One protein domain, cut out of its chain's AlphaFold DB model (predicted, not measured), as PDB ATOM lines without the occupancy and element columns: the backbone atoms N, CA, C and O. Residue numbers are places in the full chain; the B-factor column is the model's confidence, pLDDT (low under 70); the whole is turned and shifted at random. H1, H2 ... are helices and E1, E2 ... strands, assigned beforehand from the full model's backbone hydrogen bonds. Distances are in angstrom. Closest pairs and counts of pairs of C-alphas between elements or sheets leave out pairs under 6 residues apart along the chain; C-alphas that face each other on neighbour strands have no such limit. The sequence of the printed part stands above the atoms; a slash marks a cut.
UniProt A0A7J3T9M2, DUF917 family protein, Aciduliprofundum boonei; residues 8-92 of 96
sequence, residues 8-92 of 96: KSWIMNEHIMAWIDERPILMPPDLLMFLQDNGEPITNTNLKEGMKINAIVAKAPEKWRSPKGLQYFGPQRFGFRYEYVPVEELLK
ATOM      1  N   LYS A   8      35.478  28.917  13.960       97.38
ATOM      2  CA  LYS A   8      34.545  30.049  13.950       97.38
ATOM      3  C   LYS A   8      33.445  29.784  12.938       97.38
ATOM      4  O   LYS A   8      33.736  29.363  11.824       97.38
ATOM      5  N   SER A   9      32.193  30.075  13.283       97.12
ATOM      6  CA  SER A   9      31.070  29.992  12.347       97.12
ATOM      7  C   SER A   9      30.252  31.279  12.342       97.12
ATOM      8  O   SER A   9      30.115  31.939  13.370       97.12
ATOM      9  N   TRP A  10      29.729  31.639  11.170       97.50
ATOM     10  CA  TRP A  10      28.774  32.728  10.993       97.50
ATOM     11  C   TRP A  10      27.384  32.143  10.737       97.50
ATOM     12  O   TRP A  10      27.227  31.285   9.863       97.50
ATOM     13  N   ILE A  11      26.393  32.596  11.507       94.06
ATOM     14  CA  ILE A  11      25.073  31.964  11.600       94.06
ATOM     15  C   ILE A  11      23.979  32.959  11.208       94.06
ATOM     16  O   ILE A  11      23.939  34.077  11.719       94.06
ATOM     17  N   MET A  12      23.061  32.519  10.348       91.69
ATOM     18  CA  MET A  12      21.811  33.215  10.034       91.69
ATOM     19  C   MET A  12      20.718  32.156   9.847       91.69
ATOM     20  O   MET A  12      20.432  31.753   8.726       91.69
ATOM     21  N   ASN A  13      20.170  31.678  10.969       88.38
ATOM     22  CA  ASN A  13      19.453  30.403  11.149       88.38
ATOM     23  C   ASN A  13      20.364  29.171  11.050       88.38
ATOM     24  O   ASN A  13      20.525  28.467  12.049       88.38
ATOM     25  N   GLU A  14      21.008  28.944   9.906       91.31
ATOM     26  CA  GLU A  14      21.998  27.878   9.704       91.31
ATOM     27  C   GLU A  14      23.440  28.396   9.842       91.31
ATOM     28  O   GLU A  14      23.702  29.597   9.747       91.31
ATOM     29  N   HIS A  15      24.396  27.482  10.039       96.19
ATOM     30  CA  HIS A  15      25.822  27.770   9.886       96.19
ATOM     31  C   HIS A  15      26.131  28.028   8.406       96.19
ATOM     32  O   HIS A  15      26.289  27.087   7.633       96.19
ATOM     33  N   ILE A  16      26.200  29.295   8.004       97.50
ATOM     34  CA  ILE A  16      26.368  29.671   6.592       97.50
ATOM     35  C   ILE A  16      27.832  29.556   6.177       97.50
ATOM     36  O   ILE A  16      28.141  29.004   5.129       97.50
ATOM     37  N   MET A  17      28.744  30.066   6.999       97.94
ATOM     38  CA  MET A  17      30.186  29.981   6.766       97.94
ATOM     39  C   MET A  17      30.874  29.448   8.016       97.94
ATOM     40  O   MET A  17      30.410  29.674   9.142       97.94
ATOM     41  N   ALA A  18      32.007  28.780   7.826       98.00
ATOM     42  CA  ALA A  18      32.880  28.409   8.927       98.00
ATOM     43  C   ALA A  18      34.353  28.433   8.524       98.00
ATOM     44  O   ALA A  18      34.700  28.220   7.359       98.00
ATOM     45  N   TRP A  19      35.210  28.672   9.512       97.50
ATOM     46  CA  TRP A  19      36.654  28.784   9.369       97.50
ATOM     47  C   TRP A  19      37.357  28.032  10.488       97.50
ATOM     48  O   TRP A  19      36.890  28.057  11.625       97.50
ATOM     49  N   ILE A  20      38.499  27.435  10.169       96.69
ATOM     50  CA  ILE A  20      39.483  26.989  11.155       96.69
ATOM     51  C   ILE A  20      40.722  27.855  10.963       96.69
ATOM     52  O   ILE A  20      41.264  27.894   9.860       96.69
ATOM     53  N   ASP A  21      41.123  28.579  12.005       95.94
ATOM     54  CA  ASP A  21      42.248  29.526  11.984       95.94
ATOM     55  C   ASP A  21      42.233  30.452  10.757       95.94
ATOM     56  O   ASP A  21      43.173  30.504   9.960       95.94
ATOM     57  N   GLU A  22      41.112  31.152  10.572       95.19
ATOM     58  CA  GLU A  22      40.870  32.096   9.469       95.19
ATOM     59  C   GLU A  22      40.824  31.473   8.058       95.19
ATOM     60  O   GLU A  22      40.595  32.178   7.073       95.19
ATOM     61  N   ARG A  23      40.958  30.148   7.923       95.94
ATOM     62  CA  ARG A  23      40.821  29.446   6.639       95.94
ATOM     63  C   ARG A  23      39.423  28.852   6.492       95.94
ATOM     64  O   ARG A  23      39.011  28.091   7.367       95.94
ATOM     65  N   PRO A  24      38.688  29.155   5.404       96.69
ATOM     66  CA  PRO A  24      37.358  28.600   5.194       96.69
ATOM     67  C   PRO A  24      37.370  27.071   5.165       96.69
ATOM     68  O   PRO A  24      38.201  26.456   4.493       96.69
ATOM     69  N   ILE A  25      36.412  26.475   5.865       97.19
ATOM     70  CA  ILE A  25      36.145  25.030   5.855       97.19
ATOM     71  C   ILE A  25      34.711  24.704   5.435       97.19
ATOM     72  O   ILE A  25      34.406  23.547   5.180       97.19
ATOM     73  N   LEU A  26      33.836  25.710   5.367       98.06
ATOM     74  CA  LEU A  26      32.442  25.575   4.964       98.06
ATOM     75  C   LEU A  26      31.996  26.824   4.206       98.06
ATOM     76  O   LEU A  26      32.276  27.947   4.637       98.06
ATOM     77  N   MET A  27      31.253  26.606   3.125       98.19
ATOM     78  CA  MET A  27      30.531  27.631   2.381       98.19
ATOM     79  C   MET A  27      29.112  27.140   2.087       98.19
ATOM     80  O   MET A  27      28.940  25.943   1.826       98.19
ATOM     81  N   PRO A  28      28.105  28.027   2.038       97.81
ATOM     82  CA  PRO A  28      26.779  27.609   1.626       97.81
ATOM     83  C   PRO A  28      26.836  27.278   0.119       97.81
ATOM     84  O   PRO A  28      27.573  27.932  -0.632       97.81
ATOM     85  N   PRO A  29      26.112  26.251  -0.351       97.75
ATOM     86  CA  PRO A  29      24.989  25.587   0.315       97.75
ATOM     87  C   PRO A  29      25.343  24.376   1.190       97.75
ATOM     88  O   PRO A  29      24.426  23.706   1.666       97.75
ATOM     89  N   ASP A  30      26.623  24.050   1.371       98.25
ATOM     90  CA  ASP A  30      27.024  22.916   2.208       98.25
ATOM     91  C   ASP A  30      26.714  23.186   3.684       98.25
ATOM     92  O   ASP A  30      26.608  24.334   4.116       98.25
ATOM     93  N   LEU A  31      26.543  22.117   4.461       97.19
ATOM     94  CA  LEU A  31      26.045  22.202   5.832       97.19
ATOM     95  C   LEU A  31      27.148  21.920   6.844       97.19
ATOM     96  O   LEU A  31      27.926  20.989   6.659       97.19
ATOM     97  N   LEU A  32      27.150  22.674   7.940       97.50
ATOM     98  CA  LEU A  32      27.844  22.344   9.182       97.50
ATOM     99  C   LEU A  32      26.795  22.085  10.259       97.50
ATOM    100  O   LEU A  32      25.861  22.865  10.427       97.50
ATOM    101  N   MET A  33      26.960  20.981  10.974       96.81
ATOM    102  CA  MET A  33      26.078  20.536  12.043       96.81
ATOM    103  C   MET A  33      26.915  20.216  13.273       96.81
ATOM    104  O   MET A  33      28.006  19.649  13.162       96.81
ATOM    105  N   PHE A  34      26.392  20.556  14.445       96.81
ATOM    106  CA  PHE A  34      26.980  20.165  15.718       96.81
ATOM    107  C   PHE A  34      26.205  18.996  16.305       96.81
ATOM    108  O   PHE A  34      24.978  19.019  16.338       96.81
ATOM    109  N   LEU A  35      26.927  17.977  16.761       97.56
ATOM    110  CA  LEU A  35      26.377  16.790  17.402       97.56
ATOM    111  C   LEU A  35      26.953  16.618  18.808       97.56
ATOM    112  O   LEU A  35      28.085  17.017  19.094       97.56
ATOM    113  N   GLN A  36      26.192  15.958  19.669       97.25
ATOM    114  CA  GLN A  36      26.683  15.408  20.930       97.25
ATOM    115  C   GLN A  36      27.523  14.144  20.689       97.25
ATOM    116  O   GLN A  36      27.564  13.604  19.584       97.25
ATOM    117  N   ASP A  37      28.186  13.642  21.734       96.38
ATOM    118  CA  ASP A  37      29.016  12.427  21.652       96.38
ATOM    119  C   ASP A  37      28.202  11.169  21.287       96.38
ATOM    120  O   ASP A  37      28.744  10.227  20.717       96.38
ATOM    121  N   ASN A  38      26.896  11.157  21.569       95.88
ATOM    122  CA  ASN A  38      25.981  10.076  21.189       95.88
ATOM    123  C   ASN A  38      25.377  10.236  19.776       95.88
ATOM    124  O   ASN A  38      24.550   9.418  19.384       95.88
ATOM    125  N   GLY A  39      25.759  11.278  19.028       95.81
ATOM    126  CA  GLY A  39      25.265  11.551  17.676       95.81
ATOM    127  C   GLY A  39      23.982  12.384  17.597       95.81
ATOM    128  O   GLY A  39      23.574  12.734  16.493       95.81
ATOM    129  N   GLU A  40      23.366  12.751  18.724       96.88
ATOM    130  CA  GLU A  40      22.184  13.621  18.721       96.88
ATOM    131  C   GLU A  40      22.532  15.037  18.235       96.88
ATOM    132  O   GLU A  40      23.543  15.604  18.676       96.88
ATOM    133  N   PRO A  41      21.709  15.651  17.367       96.06
ATOM    134  CA  PRO A  41      21.971  16.986  16.857       96.06
ATOM    135  C   PRO A  41      21.794  18.063  17.928       96.06
ATOM    136  O   PRO A  41      20.896  18.020  18.768       96.06
ATOM    137  N   ILE A  42      22.639  19.087  17.848       95.81
ATOM    138  CA  ILE A  42      22.561  20.306  18.647       95.81
ATOM    139  C   ILE A  42      22.083  21.418  17.719       95.81
ATOM    140  O   ILE A  42      22.771  21.802  16.775       95.81
ATOM    141  N   THR A  43      20.891  21.944  17.981       94.31
ATOM    142  CA  THR A  43      20.382  23.118  17.266       94.31
ATOM    143  C   THR A  43      21.041  24.390  17.792       94.31
ATOM    144  O   THR A  43      21.402  24.474  18.966       94.31
ATOM    145  N   ASN A  44      21.117  25.431  16.959       92.31
ATOM    146  CA  ASN A  44      21.666  26.733  17.362       92.31
ATOM    147  C   ASN A  44      20.960  27.335  18.589       92.31
ATOM    148  O   ASN A  44      21.598  27.986  19.406       92.31
ATOM    149  N   THR A  45      19.663  27.065  18.765       92.50
ATOM    150  CA  THR A  45      18.888  27.491  19.942       92.50
ATOM    151  C   THR A  45      19.276  26.771  21.234       92.50
ATOM    152  O   THR A  45      19.046  27.301  22.318       92.50
ATOM    153  N   ASN A  46      19.839  25.565  21.131       94.31
ATOM    154  CA  ASN A  46      20.241  24.734  22.266       94.31
ATOM    155  C   ASN A  46      21.748  24.813  22.553       94.31
ATOM    156  O   ASN A  46      22.190  24.272  23.567       94.31
ATOM    157  N   LEU A  47      22.525  25.466  21.683       93.19
ATOM    158  CA  LEU A  47      23.962  25.647  21.851       93.19
ATOM    159  C   LEU A  47      24.251  26.575  23.039       93.19
ATOM    160  O   LEU A  47      23.650  27.639  23.176       93.19
ATOM    161  N   LYS A  48      25.184  26.167  23.900       95.25
ATOM    162  CA  LYS A  48      25.590  26.906  25.101       95.25
ATOM    163  C   LYS A  48      27.106  26.922  25.232       95.25
ATOM    164  O   LYS A  48      27.792  26.000  24.793       95.25
ATOM    165  N   GLU A  49      27.617  27.960  25.880       95.94
ATOM    166  CA  GLU A  49      29.029  28.036  26.245       95.94
ATOM    167  C   GLU A  49      29.432  26.850  27.133       95.94
ATOM    168  O   GLU A  49      28.650  26.364  27.953       95.94
ATOM    169  N   GLY A  50      30.653  26.352  26.936       95.19
ATOM    170  CA  GLY A  50      31.183  25.194  27.661       95.19
ATOM    171  C   GLY A  50      30.685  23.832  27.165       95.19
ATOM    172  O   GLY A  50      31.157  22.809  27.658       95.19
ATOM    173  N   MET A  51      29.777  23.778  26.182       95.81
ATOM    174  CA  MET A  51      29.379  22.505  25.582       95.81
ATOM    175  C   MET A  51      30.534  21.874  24.803       95.81
ATOM    176  O   MET A  51      31.150  22.503  23.943       95.81
ATOM    177  N   LYS A  52      30.767  20.585  25.053       95.31
ATOM    178  CA  LYS A  52      31.556  19.746  24.157       95.31
ATOM    179  C   LYS A  52      30.685  19.365  22.962       95.31
ATOM    180  O   LYS A  52      29.574  18.867  23.144       95.31
ATOM    181  N   ILE A  53      31.190  19.606  21.756       96.00
ATOM    182  CA  ILE A  53      30.480  19.334  20.504       96.00
ATOM    183  C   ILE A  53      31.365  18.546  19.543       96.00
ATOM    184  O   ILE A  53      32.593  18.621  19.604       96.00
ATOM    185  N   ASN A  54      30.726  17.836  18.620       96.12
ATOM    186  CA  ASN A  54      31.338  17.248  17.438       96.12
ATOM    187  C   ASN A  54      30.840  18.014  16.209       96.12
ATOM    188  O   ASN A  54      29.635  18.121  15.994       96.12
ATOM    189  N   ALA A  55      31.754  18.556  15.409       95.19
ATOM    190  CA  ALA A  55      31.424  19.290  14.194       95.19
ATOM    191  C   ALA A  55      31.457  18.361  12.976       95.19
ATOM    192  O   ALA A  55      32.482  17.738  12.697       95.19
ATOM    193  N   ILE A  56      30.351  18.289  12.238       95.44
ATOM    194  CA  ILE A  56      30.227  17.487  11.018       95.44
ATOM    195  C   ILE A  56      29.819  18.385   9.868       95.44
ATOM    196  O   ILE A  56      28.899  19.190   9.998       95.44
ATOM    197  N   VAL A  57      30.474  18.201   8.725       95.88
ATOM    198  CA  VAL A  57      30.095  18.870   7.488       95.88
ATOM    199  C   VAL A  57      29.514  17.896   6.478       95.88
ATOM    200  O   VAL A  57      29.933  16.741   6.401       95.88
ATOM    201  N   ALA A  58      28.545  18.365   5.702       96.38
ATOM    202  CA  ALA A  58      27.865  17.569   4.697       96.38
ATOM    203  C   ALA A  58      27.719  18.333   3.384       96.38
ATOM    204  O   ALA A  58      27.384  19.519   3.350       96.38
ATOM    205  N   LYS A  59      27.927  17.597   2.293       97.62
ATOM    206  CA  LYS A  59      27.662  18.052   0.935       97.62
ATOM    207  C   LYS A  59      26.185  18.399   0.750       97.62
ATOM    208  O   LYS A  59      25.307  17.596   1.067       97.62
ATOM    209  N   ALA A  60      25.922  19.548   0.141       97.94
ATOM    210  CA  ALA A  60      24.602  19.915  -0.336       97.94
ATOM    211  C   ALA A  60      24.167  19.071  -1.550       97.94
ATOM    212  O   ALA A  60      25.002  18.664  -2.364       97.94
ATOM    213  N   PRO A  61      22.854  18.880  -1.760       98.06
ATOM    214  CA  PRO A  61      22.340  18.302  -2.997       98.06
ATOM    215  C   PRO A  61      22.828  19.057  -4.245       98.06
ATOM    216  O   PRO A  61      22.817  20.288  -4.265       98.06
ATOM    217  N   GLU A  62      23.153  18.334  -5.323       97.81
ATOM    218  CA  GLU A  62      23.743  18.905  -6.553       97.81
ATOM    219  C   GLU A  62      22.948  20.074  -7.148       97.81
ATOM    220  O   GLU A  62      23.517  21.042  -7.650       97.81
ATOM    221  N   LYS A  63      21.614  20.042  -7.026       97.94
ATOM    222  CA  LYS A  63      20.744  21.136  -7.486       97.94
ATOM    223  C   LYS A  63      21.122  22.494  -6.877       97.94
ATOM    224  O   LYS A  63      21.025  23.507  -7.568       97.94
ATOM    225  N   TRP A  64      21.580  22.519  -5.625       98.06
ATOM    226  CA  TRP A  64      21.985  23.739  -4.923       98.06
ATOM    227  C   TRP A  64      23.409  24.175  -5.267       98.06
ATOM    228  O   TRP A  64      23.687  25.369  -5.255       98.06
ATOM    229  N   ARG A  65      24.278  23.229  -5.637       98.00
ATOM    230  CA  ARG A  65      25.641  23.504  -6.118       98.00
ATOM    231  C   ARG A  65      25.685  23.939  -7.589       98.00
ATOM    232  O   ARG A  65      26.722  24.386  -8.069       98.00
ATOM    233  N   SER A  66      24.569  23.829  -8.312       98.12
ATOM    234  CA  SER A  66      24.441  24.338  -9.682       98.12
ATOM    235  C   SER A  66      24.607  25.867  -9.747       98.12
ATOM    236  O   SER A  66      24.310  26.549  -8.763       98.12
ATOM    237  N   PRO A  67      24.964  26.452 -10.909       97.44
ATOM    238  CA  PRO A  67      25.077  27.907 -11.052       97.44
ATOM    239  C   PRO A  67      23.825  28.666 -10.590       97.44
ATOM    240  O   PRO A  67      23.930  29.673  -9.896       97.44
ATOM    241  N   LYS A  68      22.629  28.153 -10.910       97.75
ATOM    242  CA  LYS A  68      21.362  28.750 -10.468       97.75
ATOM    243  C   LYS A  68      21.156  28.601  -8.958       97.75
ATOM    244  O   LYS A  68      20.687  29.535  -8.320       97.75
ATOM    245  N   GLY A  69      21.517  27.458  -8.377       97.88
ATOM    246  CA  GLY A  69      21.459  27.248  -6.928       97.88
ATOM    247  C   GLY A  69      22.369  28.213  -6.166       97.88
ATOM    248  O   GLY A  69      21.923  28.862  -5.221       97.88
ATOM    249  N   LEU A  70      23.602  28.397  -6.644       98.06
ATOM    250  CA  LEU A  70      24.585  29.311  -6.060       98.06
ATOM    251  C   LEU A  70      24.189  30.788  -6.188       98.06
ATOM    252  O   LEU A  70      24.498  31.576  -5.297       98.06
ATOM    253  N   GLN A  71      23.449  31.175  -7.230       97.00
ATOM    254  CA  GLN A  71      22.864  32.522  -7.303       97.00
ATOM    255  C   GLN A  71      21.888  32.793  -6.147       97.00
ATOM    256  O   GLN A  71      21.809  33.920  -5.659       97.00
ATOM    257  N   TYR A  72      21.156  31.771  -5.689       95.94
ATOM    258  CA  TYR A  72      20.200  31.911  -4.590       95.94
ATOM    259  C   TYR A  72      20.812  31.682  -3.209       95.94
ATOM    260  O   TYR A  72      20.380  32.332  -2.261       95.94
ATOM    261  N   PHE A  73      21.772  30.763  -3.082       96.31
ATOM    262  CA  PHE A  73      22.264  30.292  -1.783       96.31
ATOM    263  C   PHE A  73      23.789  30.088  -1.731       96.31
ATOM    264  O   PHE A  73      24.295  29.311  -0.931       96.31
ATOM    265  N   GLY A  74      24.541  30.768  -2.596       97.44
ATOM    266  CA  GLY A  74      26.002  30.808  -2.535       97.44
ATOM    267  C   GLY A  74      26.530  31.866  -1.555       97.44
ATOM    268  O   GLY A  74      25.780  32.747  -1.123       97.44
ATOM    269  N   PRO A  75      27.837  31.846  -1.234       97.62
ATOM    270  CA  PRO A  75      28.448  32.731  -0.232       97.62
ATOM    271  C   PRO A  75      28.232  34.224  -0.528       97.62
ATOM    272  O   PRO A  75      27.980  35.017   0.382       97.62
ATOM    273  N   GLN A  76      28.242  34.602  -1.808       96.81
ATOM    274  CA  GLN A  76      28.043  35.984  -2.258       96.81
ATOM    275  C   GLN A  76      26.659  36.533  -1.887       96.81
ATOM    276  O   GLN A  76      26.531  37.726  -1.611       96.81
ATOM    277  N   ARG A  77      25.628  35.677  -1.799       95.81
ATOM    278  CA  ARG A  77      24.273  36.093  -1.401       95.81
ATOM    279  C   ARG A  77      24.229  36.627   0.033       95.81
ATOM    280  O   ARG A  77      23.408  37.496   0.322       95.81
ATOM    281  N   PHE A  78      25.128  36.136   0.882       95.50
ATOM    282  CA  PHE A  78      25.282  36.530   2.283       95.50
ATOM    283  C   PHE A  78      26.358  37.614   2.478       95.50
ATOM    284  O   PHE A  78      26.750  37.901   3.604       95.50
ATOM    285  N   GLY A  79      26.845  38.234   1.394       95.94
ATOM    286  CA  GLY A  79      27.812  39.336   1.444       95.94
ATOM    287  C   GLY A  79      29.279  38.904   1.531       95.94
ATOM    288  O   GLY A  79      30.162  39.756   1.648       95.94
ATOM    289  N   PHE A  80      29.568  37.605   1.443       96.88
ATOM    290  CA  PHE A  80      30.935  37.105   1.488       96.88
ATOM    291  C   PHE A  80      31.601  37.149   0.107       96.88
ATOM    292  O   PHE A  80      31.067  36.645  -0.880       96.88
ATOM    293  N   ARG A  81      32.814  37.706   0.038       95.62
ATOM    294  CA  ARG A  81      33.618  37.795  -1.195       95.62
ATOM    295  C   ARG A  81      34.402  36.502  -1.465       95.62
ATOM    296  O   ARG A  81      35.618  36.542  -1.610       95.62
ATOM    297  N   TYR A  82      33.704  35.369  -1.498       95.00
ATOM    298  CA  TYR A  82      34.263  34.071  -1.888       95.00
ATOM    299  C   TYR A  82      33.572  33.553  -3.147       95.00
ATOM    300  O   TYR A  82      32.376  33.774  -3.359       95.00
ATOM    301  N   GLU A  83      34.322  32.827  -3.968       96.00
ATOM    302  CA  GLU A  83      33.737  31.885  -4.919       96.00
ATOM    303  C   GLU A  83      33.411  30.586  -4.184       96.00
ATOM    304  O   GLU A  83      34.120  30.201  -3.254       96.00
ATOM    305  N   TYR A  84      32.313  29.932  -4.564       97.94
ATOM    306  CA  TYR A  84      31.930  28.675  -3.935       97.94
ATOM    307  C   TYR A  84      32.968  27.591  -4.237       97.94
ATOM    308  O   TYR A  84      33.243  27.287  -5.399       97.94
ATOM    309  N   VAL A  85      33.492  26.978  -3.178       98.06
ATOM    310  CA  VAL A  85      34.343  25.793  -3.245       98.06
ATOM    311  C   VAL A  85      33.635  24.672  -2.482       98.06
ATOM    312  O   VAL A  85      33.271  24.886  -1.322       98.06
ATOM    313  N   PRO A  86      33.434  23.487  -3.088       97.81
ATOM    314  CA  PRO A  86      32.823  22.353  -2.405       97.81
ATOM    315  C   PRO A  86      33.551  21.990  -1.114       97.81
ATOM    316  O   PRO A  86      34.784  21.992  -1.062       97.81
ATOM    317  N   VAL A  87      32.794  21.636  -0.078       97.69
ATOM    318  CA  VAL A  87      33.352  21.304   1.238       97.69
ATOM    319  C   VAL A  87      34.396  20.178   1.189       97.69
ATOM    320  O   VAL A  87      35.395  20.215   1.903       97.69
ATOM    321  N   GLU A  88      34.227  19.215   0.288       96.75
ATOM    322  CA  GLU A  88      35.146  18.093   0.075       96.75
ATOM    323  C   GLU A  88      36.517  18.549  -0.441       96.75
ATOM    324  O   GLU A  88      37.522  17.888  -0.186       96.75
ATOM    325  N   GLU A  89      36.572  19.684  -1.141       97.19
ATOM    326  CA  GLU A  89      37.814  20.321  -1.581       97.19
ATOM    327  C   GLU A  89      38.396  21.213  -0.481       97.19
ATOM    328  O   GLU A  89      39.598  21.146  -0.210       97.19
ATOM    329  N   LEU A  90      37.551  21.988   0.212       95.81
ATOM    330  CA  LEU A  90      37.973  22.849   1.322       95.81
ATOM    331  C   LEU A  90      38.641  22.053   2.443       95.81
ATOM    332  O   LEU A  90      39.648  22.490   2.986       95.81
ATOM    333  N   LEU A  91      38.139  20.868   2.778       94.31
ATOM    334  CA  LEU A  91      38.688  20.083   3.883       94.31
ATOM    335  C   LEU A  91      40.022  19.397   3.570       94.31
ATOM    336  O   LEU A  91      40.684  18.925   4.496       94.31
ATOM    337  N   LYS A  92      40.466  19.343   2.306       94.06
ATOM    338  CA  LYS A  92      41.700  18.627   1.933       94.06
ATOM    339  C   LYS A  92      42.945  19.152   2.638       94.06
ATOM    340  O   LYS A  92      43.881  18.384   2.822       94.06
TER     341      LYS A  92
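AT A GLANCE: This is residues 8 to 92 of the 96 residues of the protein "DUF917 family protein" of Aciduliprofundum boonei (UniProt A0A7J3T9M2). A three-strand antiparallel sheet, E1 to E3, crosses a two-strand ribbon, E4 and E5, with E2 nearest to E4 where they cross. The ribbon runs along the longest axis, with the long loop of residues 36 to 53 at one end and the short helices H1, H2 and H3 toward the other, while H4 sits beside E3. The printed part has 85 residues, with five named strands followed by four named helices; the sheet orders are E1 - E2 - E3 and E4 - E5, both antiparallel. The class is mixed, helices and strands; the whole is compact, with a radius of gyration of the C-alphas of 13.1 A and spans of 38 by 26 by 25 A.

IN THESE COORDINATES: E1 is residues 8 to 12, 13.7 A long, beginning at C-alpha 8 at (34.545, 30.049, 13.950). E2 is residues 14 to 20, 17.6 A, and E3 is residues 23 to 26, 9.4 A. E4 is residues 31 to 35, 12.8 A, and E5 is residues 54 to 58, 13.2 A, beginning at C-alpha 54 at (31.338, 17.248, 17.438). H1 is residues 62 to 65, H2 is residues 67 to 73, 10.0 A long, and H3 is residues 75 to 78. H4 is residues 87 to 90, with C-alpha 90 at (37.973, 22.849, 1.322).

HOW THE PARTS SIT: E1, E2 and E3 form a meander, each strand the antiparallel neighbour of the one before, with E1 and E3 as edge strands. The hairpin of E1 and E2 has N 10 and O 17 within hydrogen-bond range at 2.9 A. In the hairpin of E2 and E3, N 25 and O 18 are 2.9 A apart. The hairpin of E4 and E5 has N 33 and O 56 at 2.8 A. Residues 34 to 35 of E4 also pair, antiparallel, with residues 41 to 42. The closest C-alphas of E2 and E4 are those of His 15 and Leu 32, 5.8 A apart. E1 and E4 are apart. H4 only grazes the three-strand sheet with its residues 87 to 90; its closest C-alphas to E3 are those of Leu 90 and Ile 25, 5.4 A apart. H3 only grazes that sheet too, with residues 75 to 78. H1 and H2 touch only at the corner by their link, and only just, with 3 pairs of C-alphas within 8 A, the closest those of Lys 63 and Gly 69 at 6.2 A. H2 and H3 are close but not clearly touching, the C-alphas of Gln 71 and Arg 77 being 7.0 A apart. In H2 every O i to N i+4 pair is within hydrogen-bond range; H1, H3 and H4 are too short for such a pair, and each has its one O i to N i+3 pair within range.

THE WHOLE: The two C-alphas farthest apart are those of Gly 50 and Lys 68, 39.5 A. The printed part has no cut. The link from E4 to E5, 18 residues, is long, and that from H3 to H4, 8 residues, is short but not tight. The mean pLDDT of the printed part is 96.3, and no printed residue is under 70.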